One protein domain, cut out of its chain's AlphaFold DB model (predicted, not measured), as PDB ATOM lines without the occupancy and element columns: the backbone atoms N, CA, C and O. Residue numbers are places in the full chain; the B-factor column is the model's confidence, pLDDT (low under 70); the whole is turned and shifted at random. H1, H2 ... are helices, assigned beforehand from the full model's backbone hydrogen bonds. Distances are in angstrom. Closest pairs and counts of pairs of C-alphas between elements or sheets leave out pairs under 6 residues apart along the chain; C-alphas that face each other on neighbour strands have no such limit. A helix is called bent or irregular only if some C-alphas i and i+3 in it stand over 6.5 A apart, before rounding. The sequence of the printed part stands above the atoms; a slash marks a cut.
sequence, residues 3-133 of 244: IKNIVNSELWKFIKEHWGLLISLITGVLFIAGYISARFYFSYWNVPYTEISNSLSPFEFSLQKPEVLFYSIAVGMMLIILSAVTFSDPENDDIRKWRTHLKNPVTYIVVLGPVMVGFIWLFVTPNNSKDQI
ATOM      1  N   ILE A   3      15.172 145.793 149.001       41.38
ATOM      2  CA  ILE A   3      15.524 146.271 147.646       41.38
ATOM      3  C   ILE A   3      14.298 146.339 146.712       41.38
ATOM      4  O   ILE A   3      14.211 147.205 145.850       41.38
ATOM      5  N   LYS A   4      13.292 145.481 146.930       39.25
ATOM      6  CA  LYS A   4      12.071 145.430 146.107       39.25
ATOM      7  C   LYS A   4      11.148 146.647 146.277       39.25
ATOM      8  O   LYS A   4      10.347 146.893 145.387       39.25
ATOM      9  N   ASN A   5      11.255 147.396 147.379       48.44
ATOM     10  CA  ASN A   5      10.341 148.511 147.669       48.44
ATOM     11  C   ASN A   5      10.880 149.878 147.223       48.44
ATOM     12  O   ASN A   5      10.084 150.730 146.847       48.44
ATOM     13  N   ILE A   6      12.203 150.079 147.208       46.06
ATOM     14  CA  ILE A   6      12.821 151.384 146.895       46.06
ATOM     15  C   ILE A   6      12.936 151.596 145.380       46.06
ATOM     16  O   ILE A   6      12.523 152.633 144.870       46.06
ATOM     17  N   VAL A   7      13.385 150.575 144.636       48.91
ATOM     18  CA  VAL A   7      13.418 150.617 143.158       48.91
ATOM     19  C   VAL A   7      12.013 150.816 142.589       48.91
ATOM     20  O   VAL A   7      11.840 151.476 141.573       48.91
ATOM     21  N   ASN A   8      10.994 150.297 143.277       55.34
ATOM     22  CA  ASN A   8       9.611 150.483 142.872       55.34
ATOM     23  C   ASN A   8       9.153 151.932 143.128       55.34
ATOM     24  O   ASN A   8       8.577 152.537 142.235       55.34
ATOM     25  N   SER A   9       9.437 152.539 144.290       60.09
ATOM     26  CA  SER A   9       8.927 153.890 144.585       60.09
ATOM     27  C   SER A   9       9.556 154.988 143.726       60.09
ATOM     28  O   SER A   9       8.841 155.885 143.283       60.09
ATOM     29  N   GLU A  10      10.864 154.923 143.466       62.50
ATOM     30  CA  GLU A  10      11.559 155.950 142.675       62.50
ATOM     31  C   GLU A  10      11.275 155.825 141.180       62.50
ATOM     32  O   GLU A  10      11.005 156.828 140.523       62.50
ATOM     33  N   LEU A  11      11.232 154.597 140.648       62.75
ATOM     34  CA  LEU A  11      10.854 154.362 139.254       62.75
ATOM     35  C   LEU A  11       9.408 154.803 139.000       62.75
ATOM     36  O   LEU A  11       9.139 155.476 138.011       62.75
ATOM     37  N   TRP A  12       8.478 154.486 139.907       64.88
ATOM     38  CA  TRP A  12       7.090 154.941 139.787       64.88
ATOM     39  C   TRP A  12       6.953 156.460 139.887       64.88
ATOM     40  O   TRP A  12       6.118 157.036 139.188       64.88
ATOM     41  N   LYS A  13       7.757 157.113 140.732       69.50
ATOM     42  CA  LYS A  13       7.787 158.575 140.839       69.50
ATOM     43  C   LYS A  13       8.331 159.208 139.555       69.50
ATOM     44  O   LYS A  13       7.658 160.058 138.982       69.50
ATOM     45  N   PHE A  14       9.450 158.701 139.034       68.81
ATOM     46  CA  PHE A  14      10.024 159.131 137.759       68.81
ATOM     47  C   PHE A  14       9.043 158.943 136.593       68.81
ATOM     48  O   PHE A  14       8.828 159.876 135.821       68.81
ATOM     49  N   ILE A  15       8.396 157.774 136.501       68.75
ATOM     50  CA  ILE A  15       7.391 157.476 135.470       68.75
ATOM     51  C   ILE A  15       6.216 158.450 135.555       68.75
ATOM     52  O   ILE A  15       5.768 158.928 134.518       68.75
ATOM     53  N   LYS A  16       5.723 158.769 136.759       73.94
ATOM     54  CA  LYS A  16       4.630 159.739 136.935       73.94
ATOM     55  C   LYS A  16       5.048 161.158 136.554       73.94
ATOM     56  O   LYS A  16       4.285 161.841 135.882       73.94
ATOM     57  N   GLU A  17       6.240 161.586 136.963       75.94
ATOM     58  CA  GLU A  17       6.755 162.937 136.699       75.94
ATOM     59  C   GLU A  17       7.105 163.152 135.219       75.94
ATOM     60  O   GLU A  17       6.925 164.248 134.697       75.94
ATOM     61  N   HIS A  18       7.529 162.099 134.514       74.06
ATOM     62  CA  HIS A  18       7.995 162.174 133.125       74.06
ATOM     63  C   HIS A  18       7.062 161.466 132.132       74.06
ATOM     64  O   HIS A  18       7.430 161.263 130.976       74.06
ATOM     65  N   TRP A  19       5.837 161.120 132.543       75.44
ATOM     66  CA  TRP A  19       4.882 160.333 131.750       75.44
ATOM     67  C   TRP A  19       4.658 160.886 130.334       75.44
ATOM     68  O   TRP A  19       4.647 160.131 129.365       75.44
ATOM     69  N   GLY A  20       4.546 162.212 130.193       75.12
ATOM     70  CA  GLY A  20       4.365 162.866 128.891       75.12
ATOM     71  C   GLY A  20       5.571 162.713 127.956       75.12
ATOM     72  O   GLY A  20       5.401 162.413 126.774       75.12
ATOM     73  N   LEU A  21       6.793 162.841 128.488       76.06
ATOM     74  CA  LEU A  21       8.031 162.607 127.735       76.06
ATOM     75  C   LEU A  21       8.165 161.136 127.335       76.06
ATOM     76  O   LEU A  21       8.541 160.835 126.203       76.06
ATOM     77  N   LEU A  22       7.802 160.224 128.241       73.25
ATOM     78  CA  LEU A  22       7.819 158.784 127.997       73.25
ATOM     79  C   LEU A  22       6.863 158.385 126.869       73.25
ATOM     80  O   LEU A  22       7.269 157.662 125.959       73.25
ATOM     81  N   ILE A  23       5.628 158.898 126.885       80.50
ATOM     82  CA  ILE A  23       4.666 158.673 125.799       80.50
ATOM     83  C   ILE A  23       5.216 159.224 124.488       80.50
ATOM     84  O   ILE A  23       5.268 158.487 123.509       80.50
ATOM     85  N   SER A  24       5.679 160.478 124.466       82.44
ATOM     86  CA  SER A  24       6.207 161.095 123.245       82.44
ATOM     87  C   SER A  24       7.359 160.289 122.641       82.44
ATOM     88  O   SER A  24       7.444 160.145 121.422       82.44
ATOM     89  N   LEU A  25       8.240 159.753 123.487       80.62
ATOM     90  CA  LEU A  25       9.389 158.965 123.062       80.62
ATOM     91  C   LEU A  25       8.959 157.599 122.514       80.62
ATOM     92  O   LEU A  25       9.403 157.218 121.431       80.62
ATOM     93  N   ILE A  26       8.045 156.897 123.191       80.56
ATOM     94  CA  ILE A  26       7.491 155.625 122.697       80.56
ATOM     95  C   ILE A  26       6.738 155.835 121.378       80.56
ATOM     96  O   ILE A  26       6.927 155.060 120.442       80.56
ATOM     97  N   THR A  27       5.923 156.886 121.266       85.69
ATOM     98  CA  THR A  27       5.199 157.216 120.031       85.69
ATOM     99  C   THR A  27       6.166 157.511 118.884       85.69
ATOM    100  O   THR A  27       5.957 157.016 117.778       85.69
ATOM    101  N   GLY A  28       7.254 158.246 119.143       86.94
ATOM    102  CA  GLY A  28       8.303 158.501 118.153       86.94
ATOM    103  C   GLY A  28       9.005 157.221 117.690       86.94
ATOM    104  O   GLY A  28       9.168 157.008 116.490       86.94
ATOM    105  N   VAL A  29       9.356 156.330 118.623       84.50
ATOM    106  CA  VAL A  29       9.924 155.008 118.301       84.50
ATOM    107  C   VAL A  29       8.959 154.195 117.447       84.50
ATOM    108  O   VAL A  29       9.367 153.640 116.430       84.50
ATOM    109  N   LEU A  30       7.682 154.149 117.825       86.00
ATOM    110  CA  LEU A  30       6.664 153.365 117.131       86.00
ATOM    111  C   LEU A  30       6.381 153.902 115.721       86.00
ATOM    112  O   LEU A  30       6.176 153.113 114.796       86.00
ATOM    113  N   PHE A  31       6.450 155.223 115.537       89.69
ATOM    114  CA  PHE A  31       6.390 155.861 114.225       89.69
ATOM    115  C   PHE A  31       7.595 155.491 113.354       89.69
ATOM    116  O   PHE A  31       7.419 155.025 112.230       89.69
ATOM    117  N   ILE A  32       8.821 155.664 113.865       88.31
ATOM    118  CA  ILE A  32      10.056 155.404 113.108       88.31
ATOM    119  C   ILE A  32      10.161 153.921 112.745       88.31
ATOM    120  O   ILE A  32      10.410 153.583 111.587       88.31
ATOM    121  N   ALA A  33       9.939 153.034 113.718       84.62
ATOM    122  CA  ALA A  33       9.963 151.594 113.507       84.62
ATOM    123  C   ALA A  33       8.887 151.169 112.502       84.62
ATOM    124  O   ALA A  33       9.195 150.428 111.568       84.62
ATOM    125  N   GLY A  34       7.664 151.690 112.635       88.38
ATOM    126  CA  GLY A  34       6.578 151.446 111.690       88.38
ATOM    127  C   GLY A  34       6.908 151.891 110.276       88.38
ATOM    128  O   GLY A  34       6.776 151.110 109.338       88.38
ATOM    129  N   TYR A  35       7.417 153.114 110.125       90.06
ATOM    130  CA  TYR A  35       7.754 153.698 108.830       90.06
ATOM    131  C   TYR A  35       8.862 152.913 108.123       90.06
ATOM    132  O   TYR A  35       8.718 152.548 106.956       90.06
ATOM    133  N   ILE A  36       9.959 152.620 108.831       87.94
ATOM    134  CA  ILE A  36      11.084 151.858 108.277       87.94
ATOM    135  C   ILE A  36      10.617 150.454 107.882       87.94
ATOM    136  O   ILE A  36      10.871 150.017 106.759       87.94
ATOM    137  N   SER A  37       9.891 149.774 108.772       86.81
ATOM    138  CA  SER A  37       9.416 148.407 108.535       86.81
ATOM    139  C   SER A  37       8.443 148.340 107.362       86.81
ATOM    140  O   SER A  37       8.608 147.497 106.484       86.81
ATOM    141  N   ALA A  38       7.473 149.258 107.300       89.19
ATOM    142  CA  ALA A  38       6.515 149.340 106.205       89.19
ATOM    143  C   ALA A  38       7.223 149.619 104.876       89.19
ATOM    144  O   ALA A  38       6.998 148.910 103.895       89.19
ATOM    145  N   ARG A  39       8.143 150.592 104.851       89.56
ATOM    146  CA  ARG A  39       8.914 150.927 103.649       89.56
ATOM    147  C   ARG A  39       9.667 149.715 103.109       89.56
ATOM    148  O   ARG A  39       9.591 149.451 101.912       89.56
ATOM    149  N   PHE A  40      10.369 148.975 103.967       86.56
ATOM    150  CA  PHE A  40      11.072 147.760 103.547       86.56
ATOM    151  C   PHE A  40      10.103 146.668 103.083       86.56
ATOM    152  O   PHE A  40      10.298 146.102 102.007       86.56
ATOM    153  N   TYR A  41       9.047 146.411 103.860       88.12
ATOM    154  CA  TYR A  41       8.049 145.388 103.555       88.12
ATOM    155  C   TYR A  41       7.398 145.625 102.190       88.12
ATOM    156  O   TYR A  41       7.367 144.725 101.361       88.12
ATOM    157  N   PHE A  42       6.918 146.836 101.918       88.56
ATOM    158  CA  PHE A  42       6.237 147.159 100.665       88.56
ATOM    159  C   PHE A  42       7.195 147.333  99.483       88.56
ATOM    160  O   PHE A  42       6.860 146.919  98.373       88.56
ATOM    161  N   SER A  43       8.414 147.838  99.706       87.19
ATOM    162  CA  SER A  43       9.438 147.899  98.655       87.19
ATOM    163  C   SER A  43       9.809 146.509  98.136       87.19
ATOM    164  O   SER A  43      10.097 146.372  96.950       87.19
ATOM    165  N   TYR A  44       9.774 145.479  98.987       87.31
ATOM    166  CA  TYR A  44       9.996 144.091  98.573       87.31
ATOM    167  C   TYR A  44       8.962 143.602  97.543       87.31
ATOM    168  O   TYR A  44       9.267 142.762  96.695       87.31
ATOM    169  N   TRP A  45       7.753 144.158  97.598       86.38
ATOM    170  CA  TRP A  45       6.642 143.873  96.689       86.38
ATOM    171  C   TRP A  45       6.526 144.875  95.535       86.38
ATOM    172  O   TRP A  45       5.516 144.881  94.838       86.38
ATOM    173  N   ASN A  46       7.534 145.732  95.332       88.06
ATOM    174  CA  ASN A  46       7.505 146.834  94.364       88.06
ATOM    175  C   ASN A  46       6.324 147.805  94.566       88.06
ATOM    176  O   ASN A  46       5.856 148.430  93.616       88.06
ATOM    177  N   VAL A  47       5.834 147.943  95.802       87.88
ATOM    178  CA  VAL A  47       4.781 148.902  96.158       87.88
ATOM    179  C   VAL A  47       5.439 150.210  96.623       87.88
ATOM    180  O   VAL A  47       6.222 150.180  97.581       87.88
ATOM    181  N   PRO A  48       5.139 151.368  96.000       86.94
ATOM    182  CA  PRO A  48       5.780 152.646  96.315       86.94
ATOM    183  C   PRO A  48       5.208 153.266  97.601       86.94
ATOM    184  O   PRO A  48       4.486 154.258  97.575       86.94
ATOM    185  N   TYR A  49       5.538 152.684  98.758       88.94
ATOM    186  CA  TYR A  49       4.992 153.079 100.066       88.94
ATOM    187  C   TYR A  49       5.069 154.586 100.347       88.94
ATOM    188  O   TYR A  49       4.115 155.170 100.853       88.94
ATOM    189  N   THR A  50       6.182 155.237 100.004       88.19
ATOM    190  CA  THR A  50       6.393 156.670 100.272       88.19
ATOM    191  C   THR A  50       5.462 157.587  99.486       88.19
ATOM    192  O   THR A  50       5.249 158.715  99.906       88.19
ATOM    193  N   GLU A  51       4.918 157.124  98.360       87.50
ATOM    194  CA  GLU A  51       4.037 157.925  97.503       87.50
ATOM    195  C   GLU A  51       2.567 157.830  97.927       87.50
ATOM    196  O   GLU A  51       1.790 158.746  97.678       87.50
ATOM    197  N   ILE A  52       2.186 156.722  98.568       87.69
ATOM    198  CA  ILE A  52       0.790 156.421  98.923       87.69
ATOM    199  C   ILE A  52       0.507 156.487 100.427       87.69
ATOM    200  O   ILE A  52      -0.655 156.470 100.828       87.69
ATOM    201  N   SER A  53       1.543 156.535 101.266       90.88
ATOM    202  CA  SER A  53       1.397 156.628 102.720       90.88
ATOM    203  C   SER A  53       1.002 158.032 103.176       90.88
ATOM    204  O   SER A  53       1.286 159.039 102.530       90.88
ATOM    205  N   ASN A  54       0.349 158.093 104.332       91.31
ATOM    206  CA  ASN A  54       0.062 159.326 105.054       91.31
ATOM    207  C   ASN A  54       0.758 159.307 106.428       91.31
ATOM    208  O   ASN A  54       1.469 158.363 106.777       91.31
ATOM    209  N   SER A  55       0.537 160.342 107.241       89.12
ATOM    210  CA  SER A  55       1.125 160.447 108.584       89.12
ATOM    211  C   SER A  55       0.676 159.350 109.561       89.12
ATOM    212  O   SER A  55       1.329 159.154 110.585       89.12
ATOM    213  N   LEU A  56      -0.423 158.644 109.273       89.94
ATOM    214  CA  LEU A  56      -0.973 157.572 110.108       89.94
ATOM    215  C   LEU A  56      -0.500 156.177 109.678       89.94
ATOM    216  O   LEU A  56      -0.393 155.290 110.524       89.94
ATOM    217  N   SER A  57      -0.137 155.989 108.406       89.69
ATOM    218  CA  SER A  57       0.249 154.683 107.853       89.69
ATOM    219  C   SER A  57       1.367 153.965 108.623       89.69
ATOM    220  O   SER A  57       1.297 152.741 108.747       89.69
ATOM    221  N   PRO A  58       2.398 154.646 109.167       88.88
ATOM    222  CA  PRO A  58       3.401 153.991 110.009       88.88
ATOM    223  C   PRO A  58       2.811 153.357 111.272       88.88
ATOM    224  O   PRO A  58       3.198 152.252 111.646       88.88
ATOM    225  N   PHE A  59       1.854 154.034 111.912       88.94
ATOM    226  CA  PHE A  59       1.179 153.535 113.109       88.94
ATOM    227  C   PHE A  59       0.266 152.357 112.777       88.94
ATOM    228  O   PHE A  59       0.316 151.335 113.459       88.94
ATOM    229  N   GLU A  60      -0.525 152.478 111.711       88.31
ATOM    230  CA  GLU A  60      -1.409 151.413 111.230       88.31
ATOM    231  C   GLU A  60      -0.620 150.139 110.918       88.31
ATOM    232  O   GLU A  60      -0.982 149.059 111.383       88.31
ATOM    233  N   PHE A  61       0.508 150.268 110.213       87.75
ATOM    234  CA  PHE A  61       1.370 149.132 109.902       87.75
ATOM    235  C   PHE A  61       1.965 148.495 111.164       87.75
ATOM    236  O   PHE A  61       1.909 147.273 111.319       87.75
ATOM    237  N   SER A  62       2.486 149.311 112.090       86.50
ATOM    238  CA  SER A  62       3.003 148.830 113.377       86.50
ATOM    239  C   SER A  62       1.956 148.059 114.174       86.50
ATOM    240  O   SER A  62       2.292 147.067 114.808       86.50
ATOM    241  N   LEU A  63       0.692 148.489 114.144       85.31
ATOM    242  CA  LEU A  63      -0.401 147.830 114.862       85.31
ATOM    243  C   LEU A  63      -0.881 146.548 114.166       85.31
ATOM    244  O   LEU A  63      -1.252 145.593 114.844       85.31
ATOM    245  N   GLN A  64      -0.859 146.505 112.831       83.19
ATOM    246  CA  GLN A  64      -1.243 145.322 112.052       83.19
ATOM    247  C   GLN A  64      -0.196 144.199 112.107       83.19
ATOM    248  O   GLN A  64      -0.539 143.032 111.905       83.19
ATOM    249  N   LYS A  65       1.078 144.535 112.346       82.19
ATOM    250  CA  LYS A  65       2.184 143.572 112.414       82.19
ATOM    251  C   LYS A  65       2.660 143.416 113.863       82.19
ATOM    252  O   LYS A  65       3.423 144.260 114.340       82.19
ATOM    253  N   PRO A  66       2.248 142.351 114.580       79.50
ATOM    254  CA  PRO A  66       2.575 142.185 115.995       79.50
ATOM    255  C   PRO A  66       4.087 142.188 116.252       79.50
ATOM    256  O   PRO A  66       4.532 142.677 117.287       79.50
ATOM    257  N   GLU A  67       4.891 141.719 115.299       78.31
ATOM    258  CA  GLU A  67       6.351 141.732 115.383       78.31
ATOM    259  C   GLU A  67       6.906 143.160 115.479       78.31
ATOM    260  O   GLU A  67       7.752 143.439 116.330       78.31
ATOM    261  N   VAL A  68       6.386 144.083 114.658       79.81
ATOM    262  CA  VAL A  68       6.768 145.506 114.680       79.81
ATOM    263  C   VAL A  68       6.312 146.156 115.985       79.81
ATOM    264  O   VAL A  68       7.061 146.933 116.584       79.81
ATOM    265  N   LEU A  69       5.106 145.821 116.454       81.31
ATOM    266  CA  LEU A  69       4.568 146.335 117.711       81.31
ATOM    267  C   LEU A  69       5.434 145.923 118.907       81.31
ATOM    268  O   LEU A  69       5.868 146.781 119.678       81.31
ATOM    269  N   PHE A  70       5.726 144.628 119.048       78.00
ATOM    270  CA  PHE A  70       6.552 144.118 120.144       78.00
ATOM    271  C   PHE A  70       7.971 144.680 120.093       78.00
ATOM    272  O   PHE A  70       8.511 145.060 121.133       78.00
ATOM    273  N   TYR A  71       8.547 144.800 118.894       78.31
ATOM    274  CA  TYR A  71       9.834 145.461 118.697       78.31
ATOM    275  C   TYR A  71       9.803 146.919 119.177       78.31
ATOM    276  O   TYR A  71      10.659 147.333 119.959       78.31
ATOM    277  N   SER A  72       8.785 147.683 118.777       76.56
ATOM    278  CA  SER A  72       8.635 149.095 119.153       76.56
ATOM    279  C   SER A  72       8.492 149.270 120.667       76.56
ATOM    280  O   SER A  72       9.118 150.156 121.252       76.56
ATOM    281  N   ILE A  73       7.723 148.392 121.320       77.44
ATOM    282  CA  ILE A  73       7.568 148.375 122.781       77.44
ATOM    283  C   ILE A  73       8.900 148.038 123.462       77.44
ATOM    284  O   ILE A  73       9.272 148.701 124.429       77.44
ATOM    285  N   ALA A  74       9.640 147.045 122.961       77.19
ATOM    286  CA  ALA A  74      10.930 146.653 123.525       77.19
ATOM    287  C   ALA A  74      11.967 147.786 123.437       77.19
ATOM    288  O   ALA A  74      12.609 148.106 124.441       77.19
ATOM    289  N   VAL A  75      12.082 148.439 122.274       78.69
ATOM    290  CA  VAL A  75      12.959 149.609 122.085       78.69
ATOM    291  C   VAL A  75      12.522 150.763 122.985       78.69
ATOM    292  O   VAL A  75      13.361 151.373 123.648       78.69
ATOM    293  N   GLY A  76      11.214 151.024 123.066       78.88
ATOM    294  CA  GLY A  76      10.648 152.021 123.971       78.88
ATOM    295  C   GLY A  76      11.071 151.769 125.416       78.88
ATOM    296  O   GLY A  76      11.740 152.610 126.008       78.88
ATOM    297  N   MET A  77      10.777 150.583 125.963       75.19
ATOM    298  CA  MET A  77      11.160 150.208 127.332       75.19
ATOM    299  C   MET A  77      12.669 150.302 127.574       75.19
ATOM    300  O   MET A  77      13.088 150.752 128.640       75.19
ATOM    301  N   MET A  78      13.493 149.922 126.593       76.06
ATOM    302  CA  MET A  78      14.945 150.053 126.699       76.06
ATOM    303  C   MET A  78      15.368 151.515 126.881       76.06
ATOM    304  O   MET A  78      16.169 151.812 127.767       76.06
ATOM    305  N   LEU A  79      14.817 152.431 126.081       75.44
ATOM    306  CA  LEU A  79      15.122 153.858 126.189       75.44
ATOM    307  C   LEU A  79      14.662 154.436 127.534       75.44
ATOM    308  O   LEU A  79      15.385 155.239 128.123       75.44
ATOM    309  N   ILE A  80      13.529 153.967 128.069       72.56
ATOM    310  CA  ILE A  80      13.074 154.328 129.421       72.56
ATOM    311  C   ILE A  80      14.101 153.897 130.466       72.56
ATOM    312  O   ILE A  80      14.537 154.723 131.266       72.56
ATOM    313  N   ILE A  81      14.527 152.634 130.439       72.31
ATOM    314  CA  ILE A  81      15.498 152.102 131.403       72.31
ATOM    315  C   ILE A  81      16.832 152.854 131.305       72.31
ATOM    316  O   ILE A  81      17.398 153.230 132.330       72.31
ATOM    317  N   LEU A  82      17.317 153.119 130.086       71.44
ATOM    318  CA  LEU A  82      18.547 153.883 129.867       71.44
ATOM    319  C   LEU A  82      18.432 155.307 130.420       71.44
ATOM    320  O   LEU A  82      19.315 155.732 131.161       71.44
ATOM    321  N   SER A  83      17.332 156.004 130.117       67.81
ATOM    322  CA  SER A  83      17.085 157.362 130.614       67.81
ATOM    323  C   SER A  83      17.011 157.408 132.143       67.81
ATOM    324  O   SER A  83      17.665 158.240 132.772       67.81
ATOM    325  N   ALA A  84      16.309 156.456 132.761       66.81
ATOM    326  CA  ALA A  84      16.191 156.368 134.210       66.81
ATOM    327  C   ALA A  84      17.559 156.170 134.880       66.81
ATOM    328  O   ALA A  84      17.795 156.726 135.945       66.81
ATOM    329  N   VAL A  85      18.489 155.437 134.257       65.62
ATOM    330  CA  VAL A  85      19.852 155.212 134.781       65.62
ATOM    331  C   VAL A  85      20.774 156.423 134.571       65.62
ATOM    332  O   VAL A  85      21.673 156.674 135.383       65.62
ATOM    333  N   THR A  86      20.589 157.174 133.483       64.75
ATOM    334  CA  THR A  86      21.395 158.373 133.204       64.75
ATOM    335  C   THR A  86      20.976 159.576 134.040       64.75
ATOM    336  O   THR A  86      21.850 160.328 134.461       64.75
ATOM    337  N   PHE A  87      19.675 159.745 134.299       64.06
ATOM    338  CA  PHE A  87      19.125 160.895 135.032       64.06
ATOM    339  C   PHE A  87      18.936 160.651 136.535       64.06
ATOM    340  O   PHE A  87      18.547 161.568 137.252       64.06
ATOM    341  N   SER A  88      19.206 159.443 137.026       61.12
ATOM    342  CA  SER A  88      19.134 159.149 138.457       61.12
ATOM    343  C   SER A  88      20.327 159.713 139.232       61.12
ATOM    344  O   SER A  88      21.471 159.707 138.757       61.12
ATOM    345  N   ASP A  89      20.026 160.189 140.441       57.16
ATOM    346  CA  ASP A  89      20.943 160.897 141.331       57.16
ATOM    347  C   ASP A  89      22.177 160.028 141.667       57.16
ATOM    348  O   ASP A  89      22.026 158.894 142.144       57.16
ATOM    349  N   PRO A  90      23.411 160.488 141.378       55.38
ATOM    350  CA  PRO A  90      24.623 159.680 141.525       55.38
ATOM    351  C   PRO A  90      24.987 159.299 142.968       55.38
ATOM    352  O   PRO A  90      25.861 158.447 143.138       55.38
ATOM    353  N   GLU A  91      24.349 159.886 143.985       58.25
ATOM    354  CA  GLU A  91      24.607 159.565 145.398       58.25
ATOM    355  C   GLU A  91      24.004 158.228 145.855       58.25
ATOM    356  O   GLU A  91      24.405 157.690 146.887       58.25
ATOM    357  N   ASN A  92      23.082 157.638 145.089       63.78
ATOM    358  CA  ASN A  92      22.490 156.357 145.455       63.78
ATOM    359  C   ASN A  92      23.400 155.179 145.039       63.78
ATOM    360  O   ASN A  92      23.567 154.873 143.852       63.78
ATOM    361  N   ASP A  93      23.969 154.481 146.026       61.50
ATOM    362  CA  ASP A  93      24.903 153.359 145.834       61.50
ATOM    363  C   ASP A  93      24.326 152.212 144.980       61.50
ATOM    364  O   ASP A  93      25.061 151.551 144.235       61.50
ATOM    365  N   ASP A  94      23.008 151.989 145.023       62.47
ATOM    366  CA  ASP A  94      22.353 150.981 144.185       62.47
ATOM    367  C   ASP A  94      22.317 151.418 142.710       62.47
ATOM    368  O   ASP A  94      22.617 150.620 141.818       62.47
ATOM    369  N   ILE A  95      22.056 152.699 142.432       58.78
ATOM    370  CA  ILE A  95      22.083 153.271 141.072       58.78
ATOM    371  C   ILE A  95      23.506 153.230 140.505       58.78
ATOM    372  O   ILE A  95      23.705 152.904 139.329       58.78
ATOM    373  N   ARG A  96      24.520 153.464 141.348       63.56
ATOM    374  CA  ARG A  96      25.934 153.342 140.967       63.56
ATOM    375  C   ARG A  96      26.288 151.915 140.532       63.56
ATOM    376  O   ARG A  96      26.948 151.751 139.502       63.56
ATOM    377  N   LYS A  97      25.791 150.896 141.249       64.56
ATOM    378  CA  LYS A  97      25.944 149.474 140.880       64.56
ATOM    379  C   LYS A  97      25.230 149.127 139.570       64.56
ATOM    380  O   LYS A  97      25.811 148.448 138.718       64.56
ATOM    381  N   TRP A  98      24.010 149.630 139.365       60.03
ATOM    382  CA  TRP A  98      23.280 149.467 138.100       60.03
ATOM    383  C   TRP A  98      24.010 150.118 136.922       60.03
ATOM    384  O   TRP A  98      24.139 149.502 135.864       60.03
ATOM    385  N   ARG A  99      24.582 151.313 137.116       63.50
ATOM    386  CA  ARG A  99      25.386 152.012 136.103       63.50
ATOM    387  C   ARG A  99      26.647 151.228 135.727       63.50
ATOM    388  O   ARG A  99      27.006 151.185 134.553       63.50
ATOM    389  N   THR A 100      27.309 150.572 136.685       65.75
ATOM    390  CA  THR A 100      28.441 149.672 136.391       65.75
ATOM    391  C   THR A 100      28.020 148.381 135.689       65.75
ATOM    392  O   THR A 100      28.750 147.920 134.816       65.75
ATOM    393  N   HIS A 101      26.842 147.824 135.995       64.19
ATOM    394  CA  HIS A 101      26.315 146.663 135.268       64.19
ATOM    395  C   HIS A 101      25.915 147.007 133.834       64.19
ATOM    396  O   HIS A 101      26.237 146.250 132.928       64.19
ATOM    397  N   LEU A 102      25.300 148.166 133.604       60.53
ATOM    398  CA  LEU A 102      24.970 148.636 132.256       60.53
ATOM    399  C   LEU A 102      26.203 148.975 131.417       60.53
ATOM    400  O   LEU A 102      26.106 148.930 130.204       60.53
ATOM    401  N   LYS A 103      27.370 149.237 132.022       62.47
ATOM    402  CA  LYS A 103      28.648 149.330 131.290       62.47
ATOM    403  C   LYS A 103      29.167 147.973 130.799       62.47
ATOM    404  O   LYS A 103      30.109 147.947 130.009       62.47
ATOM    405  N   ASN A 104      28.602 146.856 131.261       66.31
ATOM    406  CA  ASN A 104      29.024 145.535 130.821       66.31
ATOM    407  C   ASN A 104      28.471 145.254 129.408       66.31
ATOM    408  O   ASN A 104      27.249 145.257 129.226       66.31
ATOM    409  N   PRO A 105      29.325 144.952 128.409       62.50
ATOM    410  CA  PRO A 105      28.887 144.607 127.052       62.50
ATOM    411  C   PRO A 105      27.877 143.448 127.013       62.50
ATOM    412  O   PRO A 105      27.014 143.411 126.140       62.50
ATOM    413  N   VAL A 106      27.914 142.535 127.989       65.19
ATOM    414  CA  VAL A 106      26.973 141.404 128.077       65.19
ATOM    415  C   VAL A 106      25.542 141.878 128.348       65.19
ATOM    416  O   VAL A 106      24.595 141.334 127.785       65.19
ATOM    417  N   THR A 107      25.361 142.924 129.157       65.12
ATOM    418  CA  THR A 107      24.039 143.500 129.438       65.12
ATOM    419  C   THR A 107      23.446 144.138 128.185       65.12
ATOM    420  O   THR A 107      22.257 143.972 127.923       65.12
ATOM    421  N   TYR A 108      24.280 144.770 127.353       63.12
ATOM    422  CA  TYR A 108      23.852 145.246 126.038       63.12
ATOM    423  C   TYR A 108      23.409 144.098 125.136       63.12
ATOM    424  O   TYR A 108      22.368 144.219 124.513       63.12
ATOM    425  N   ILE A 109      24.121 142.968 125.102       65.81
ATOM    426  CA  ILE A 109      23.728 141.807 124.282       65.81
ATOM    427  C   ILE A 109      22.408 141.190 124.766       65.81
ATOM    428  O   ILE A 109      21.569 140.835 123.948       65.81
ATOM    429  N   VAL A 110      22.180 141.091 126.079       66.12
ATOM    430  CA  VAL A 110      20.931 140.528 126.629       66.12
ATOM    431  C   VAL A 110      19.728 141.443 126.368       66.12
ATOM    432  O   VAL A 110      18.630 140.949 126.125       66.12
ATOM    433  N   VAL A 111      19.925 142.765 126.384       66.19
ATOM    434  CA  VAL A 111      18.845 143.744 126.166       66.19
ATOM    435  C   VAL A 111      18.625 144.033 124.674       66.19
ATOM    436  O   VAL A 111      17.486 144.063 124.218       66.19
ATOM    437  N   LEU A 112      19.695 144.200 123.890       66.88
ATOM    438  CA  LEU A 112      19.637 144.457 122.444       66.88
ATOM    439  C   LEU A 112      19.452 143.186 121.617       66.88
ATOM    440  O   LEU A 112      18.956 143.270 120.502       66.88
ATOM    441  N   GLY A 113      19.836 142.014 122.121       69.25
ATOM    442  CA  GLY A 113      19.724 140.744 121.402       69.25
ATOM    443  C   GLY A 113      18.292 140.454 120.942       69.25
ATOM    444  O   GLY A 113      18.079 140.300 119.741       69.25
ATOM    445  N   PRO A 114      17.289 140.466 121.839       68.38
ATOM    446  CA  PRO A 114      15.885 140.299 121.460       68.38
ATOM    447  C   PRO A 114      15.389 141.370 120.478       68.38
ATOM    448  O   PRO A 114      14.622 141.062 119.569       68.38
ATOM    449  N   VAL A 115      15.864 142.613 120.621       66.38
ATOM    450  CA  VAL A 115      15.546 143.733 119.719       66.38
ATOM    451  C   VAL A 115      16.101 143.465 118.315       66.38
ATOM    452  O   VAL A 115      15.372 143.568 117.331       66.38
ATOM    453  N   MET A 116      17.360 143.041 118.209       68.31
ATOM    454  CA  MET A 116      18.005 142.683 116.942       68.31
ATOM    455  C   MET A 116      17.351 141.461 116.291       68.31
ATOM    456  O   MET A 116      17.143 141.459 115.082       68.31
ATOM    457  N   VAL A 117      16.969 140.447 117.075       67.25
ATOM    458  CA  VAL A 117      16.240 139.270 116.571       67.25
ATOM    459  C   VAL A 117      14.865 139.665 116.033       67.25
ATOM    460  O   VAL A 117      14.508 139.247 114.935       67.25
ATOM    461  N   GLY A 118      14.122 140.514 116.754       66.62
ATOM    462  CA  GLY A 118      12.841 141.048 116.284       66.62
ATOM    463  C   GLY A 118      12.986 141.847 114.988       66.62
ATOM    464  O   GLY A 118      12.203 141.660 114.060       66.62
ATOM    465  N   PHE A 119      14.040 142.662 114.879       68.50
ATOM    466  CA  PHE A 119      14.351 143.394 113.653       68.50
ATOM    467  C   PHE A 119      14.691 142.458 112.486       68.50
ATOM    468  O   PHE A 119      14.177 142.647 111.391       68.50
ATOM    469  N   ILE A 120      15.492 141.410 112.714       69.44
ATOM    470  CA  ILE A 120      15.805 140.390 111.697       69.44
ATOM    471  C   ILE A 120      14.533 139.661 111.243       69.44
ATOM    472  O   ILE A 120      14.369 139.393 110.054       69.44
ATOM    473  N   TRP A 121      13.605 139.381 112.162       68.62
ATOM    474  CA  TRP A 121      12.353 138.691 111.845       68.62
ATOM    475  C   TRP A 121      11.495 139.456 110.829       68.62
ATOM    476  O   TRP A 121      10.864 138.842 109.970       68.62
ATOM    477  N   LEU A 122      11.551 140.794 110.839       66.31
ATOM    478  CA  LEU A 122      10.873 141.639 109.849       66.31
ATOM    479  C   LEU A 122      11.357 141.402 108.412       66.31
ATOM    480  O   LEU A 122      10.595 141.633 107.473       66.31
ATOM    481  N   PHE A 123      12.582 140.903 108.224       65.50
ATOM    482  CA  PHE A 123      13.111 140.533 106.907       65.50
ATOM    483  C   PHE A 123      12.704 139.118 106.475       65.50
ATOM    484  O   PHE A 123      12.746 138.804 105.286       65.50
ATOM    485  N   VAL A 124      12.284 138.263 107.412       63.09
ATOM    486  CA  VAL A 124      11.850 136.886 107.128       63.09
ATOM    487  C   VAL A 124      10.381 136.849 106.697       63.09
ATOM    488  O   VAL A 124      10.028 136.110 105.778       63.09
ATOM    489  N   THR A 125       9.522 137.681 107.295       69.19
ATOM    490  CA  THR A 125       8.073 137.684 107.022       69.19
ATOM    491  C   THR A 125       7.713 137.880 105.535       69.19
ATOM    492  O   THR A 125       6.922 137.085 105.027       69.19
ATOM    493  N   PRO A 126       8.280 138.855 104.787       70.69
ATOM    494  CA  PRO A 126       7.980 139.019 103.361       70.69
ATOM    495  C   PRO A 126       8.395 137.808 102.515       70.69
ATOM    496  O   PRO A 126       7.667 137.434 101.596       70.69
ATOM    497  N   ASN A 127       9.532 137.177 102.836       75.25
ATOM    498  CA  ASN A 127       9.997 135.970 102.146       75.25
ATOM    499  C   ASN A 127       9.021 134.808 102.362       75.25
ATOM    500  O   ASN A 127       8.580 134.209 101.386       75.25
ATOM    501  N   ASN A 128       8.601 134.569 103.608       80.62
ATOM    502  CA  ASN A 128       7.623 133.523 103.918       80.62
ATOM    503  C   ASN A 128       6.303 133.739 103.168       80.62
ATOM    504  O   ASN A 128       5.762 132.795 102.599       80.62
ATOM    505  N   SER A 129       5.796 134.976 103.124       81.81
ATOM    506  CA  SER A 129       4.587 135.297 102.358       81.81
ATOM    507  C   SER A 129       4.780 135.073 100.855       81.81
ATOM    508  O   SER A 129       3.910 134.498 100.207       81.81
ATOM    509  N   LYS A 130       5.923 135.464 100.280       84.88
ATOM    510  CA  LYS A 130       6.223 135.218  98.859       84.88
ATOM    511  C   LYS A 130       6.319 133.739  98.532       84.88
ATOM    512  O   LYS A 130       5.785 133.316  97.508       84.88
ATOM    513  N   ASP A 131       6.950 132.958  99.396       86.06
ATOM    514  CA  ASP A 131       7.048 131.514  99.223       86.06
ATOM    515  C   ASP A 131       5.681 130.848  99.382       86.06
ATOM    516  O   ASP A 131       5.358 129.944  98.617       86.06
ATOM    517  N   GLN A 132       4.829 131.328 100.293       85.81
ATOM    518  CA  GLN A 132       3.437 130.881 100.375       85.81
ATOM    519  C   GLN A 132       2.670 131.172  99.084       85.81
ATOM    520  O   GLN A 132       1.979 130.281  98.595       85.81
ATOM    521  N   ILE A 133       2.813 132.367  98.498       86.06
ATOM    522  CA  ILE A 133       2.140 132.701  97.234       86.06
ATOM    523  C   ILE A 133       2.644 131.810  96.095       86.06
ATOM    524  O   ILE A 133       1.837 131.172  95.422       86.06
TER     525      ILE A 133
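AT A GLANCE: This is residues 3 to 133 of the 244 residues of an uncharacterized protein of Kangiella spongicola (UniProt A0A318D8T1). What is the main shape? Three long helices, H2, H5 and H7, run up and down as a loose bundle, with H1 turned off at the beginning of H2 and the short H6 at the end of H5. H4 packs across H2, and the small H3 packs on H2 nearer its last residue. How is it built and how large is it? The 131 printed residues, all helix by class, have seven named helices, H1 to H7 along the chain, and no named strand. The whole is loose, with a radius of gyration of the C-alphas of 18.2 A, and elongated, spanning 57 by 31 by 20 A.

IN THESE COORDINATES: Where do the first four helices lie? H1, residues 3 to 17, begins with C-alpha 3 at (15.524, 146.271, 147.646). H2, residues 19 to 44, is 37.3 A long; H3 is residues 49 to 52 and H4 residues 57 to 64. Where are the other three? H5, residues 66 to 87, is 31.4 A long, and H6 is residues 93 to 102. H7, residues 105 to 133, is 41.8 A long and ends with C-alpha 133 at (2.140, 132.701, 97.234). Is H7 even? It is irregular, only just, with C-alphas 111 and 114 6.54 A apart, and has a kink of 41 degrees near residue 112.

HOW THE PARTS SIT: How does the bundle meet? H5 touches H2 at a steep tilt of 38 degrees, opposite ways, the closest C-alphas being those of Ile 26 and Gly 76, 5.0 A apart. H7 touches H5 with residues 111 to 122 alone, at a shallow tilt of 16 degrees, opposite ways, closest at C-alphas Tyr 71 and Gly 118, 5.9 A. Residues 37 to 44 of H2 touch H7, closest at C-alphas Tyr 41 and Pro 126, 6.4 A. What is round it? H4 touches H2, about perpendicular at 90 degrees, closest at C-alphas Gly 34 and Pro 58, 4.4 A. H3 touches H2, closest at C-alphas Arg 39 and Tyr 49, 5.7 A. H6 only just touches H5, with 3 pairs of C-alphas within 8 A, closest at Val 85 and Arg 99, 6.5 A. What of H1 and the backbones? H1 is close to but not clearly touching H5, closest at C-alphas Leu 11 and Ala 84, 7.6 A. Every O i to N i+4 pair is within hydrogen-bond range in H2, H4, H5 and H6, against 9 of 11 in H1 and 19 of 25 in H7; H3 is too short for such a pair.

THE WHOLE: What are its extremes? The two farthest C-alphas, of Glu 91 and Ile 133, are 59.6 A apart. Residues 103 to 110, of which 105 to 110 belong to H7, stand free. Are there cuts or long links? The printed part has no cut, and the six links are tight. How confident is the model? The mean pLDDT of the printed part is 74.3, and residues 3 to 15 and 83 to 125 are under 70.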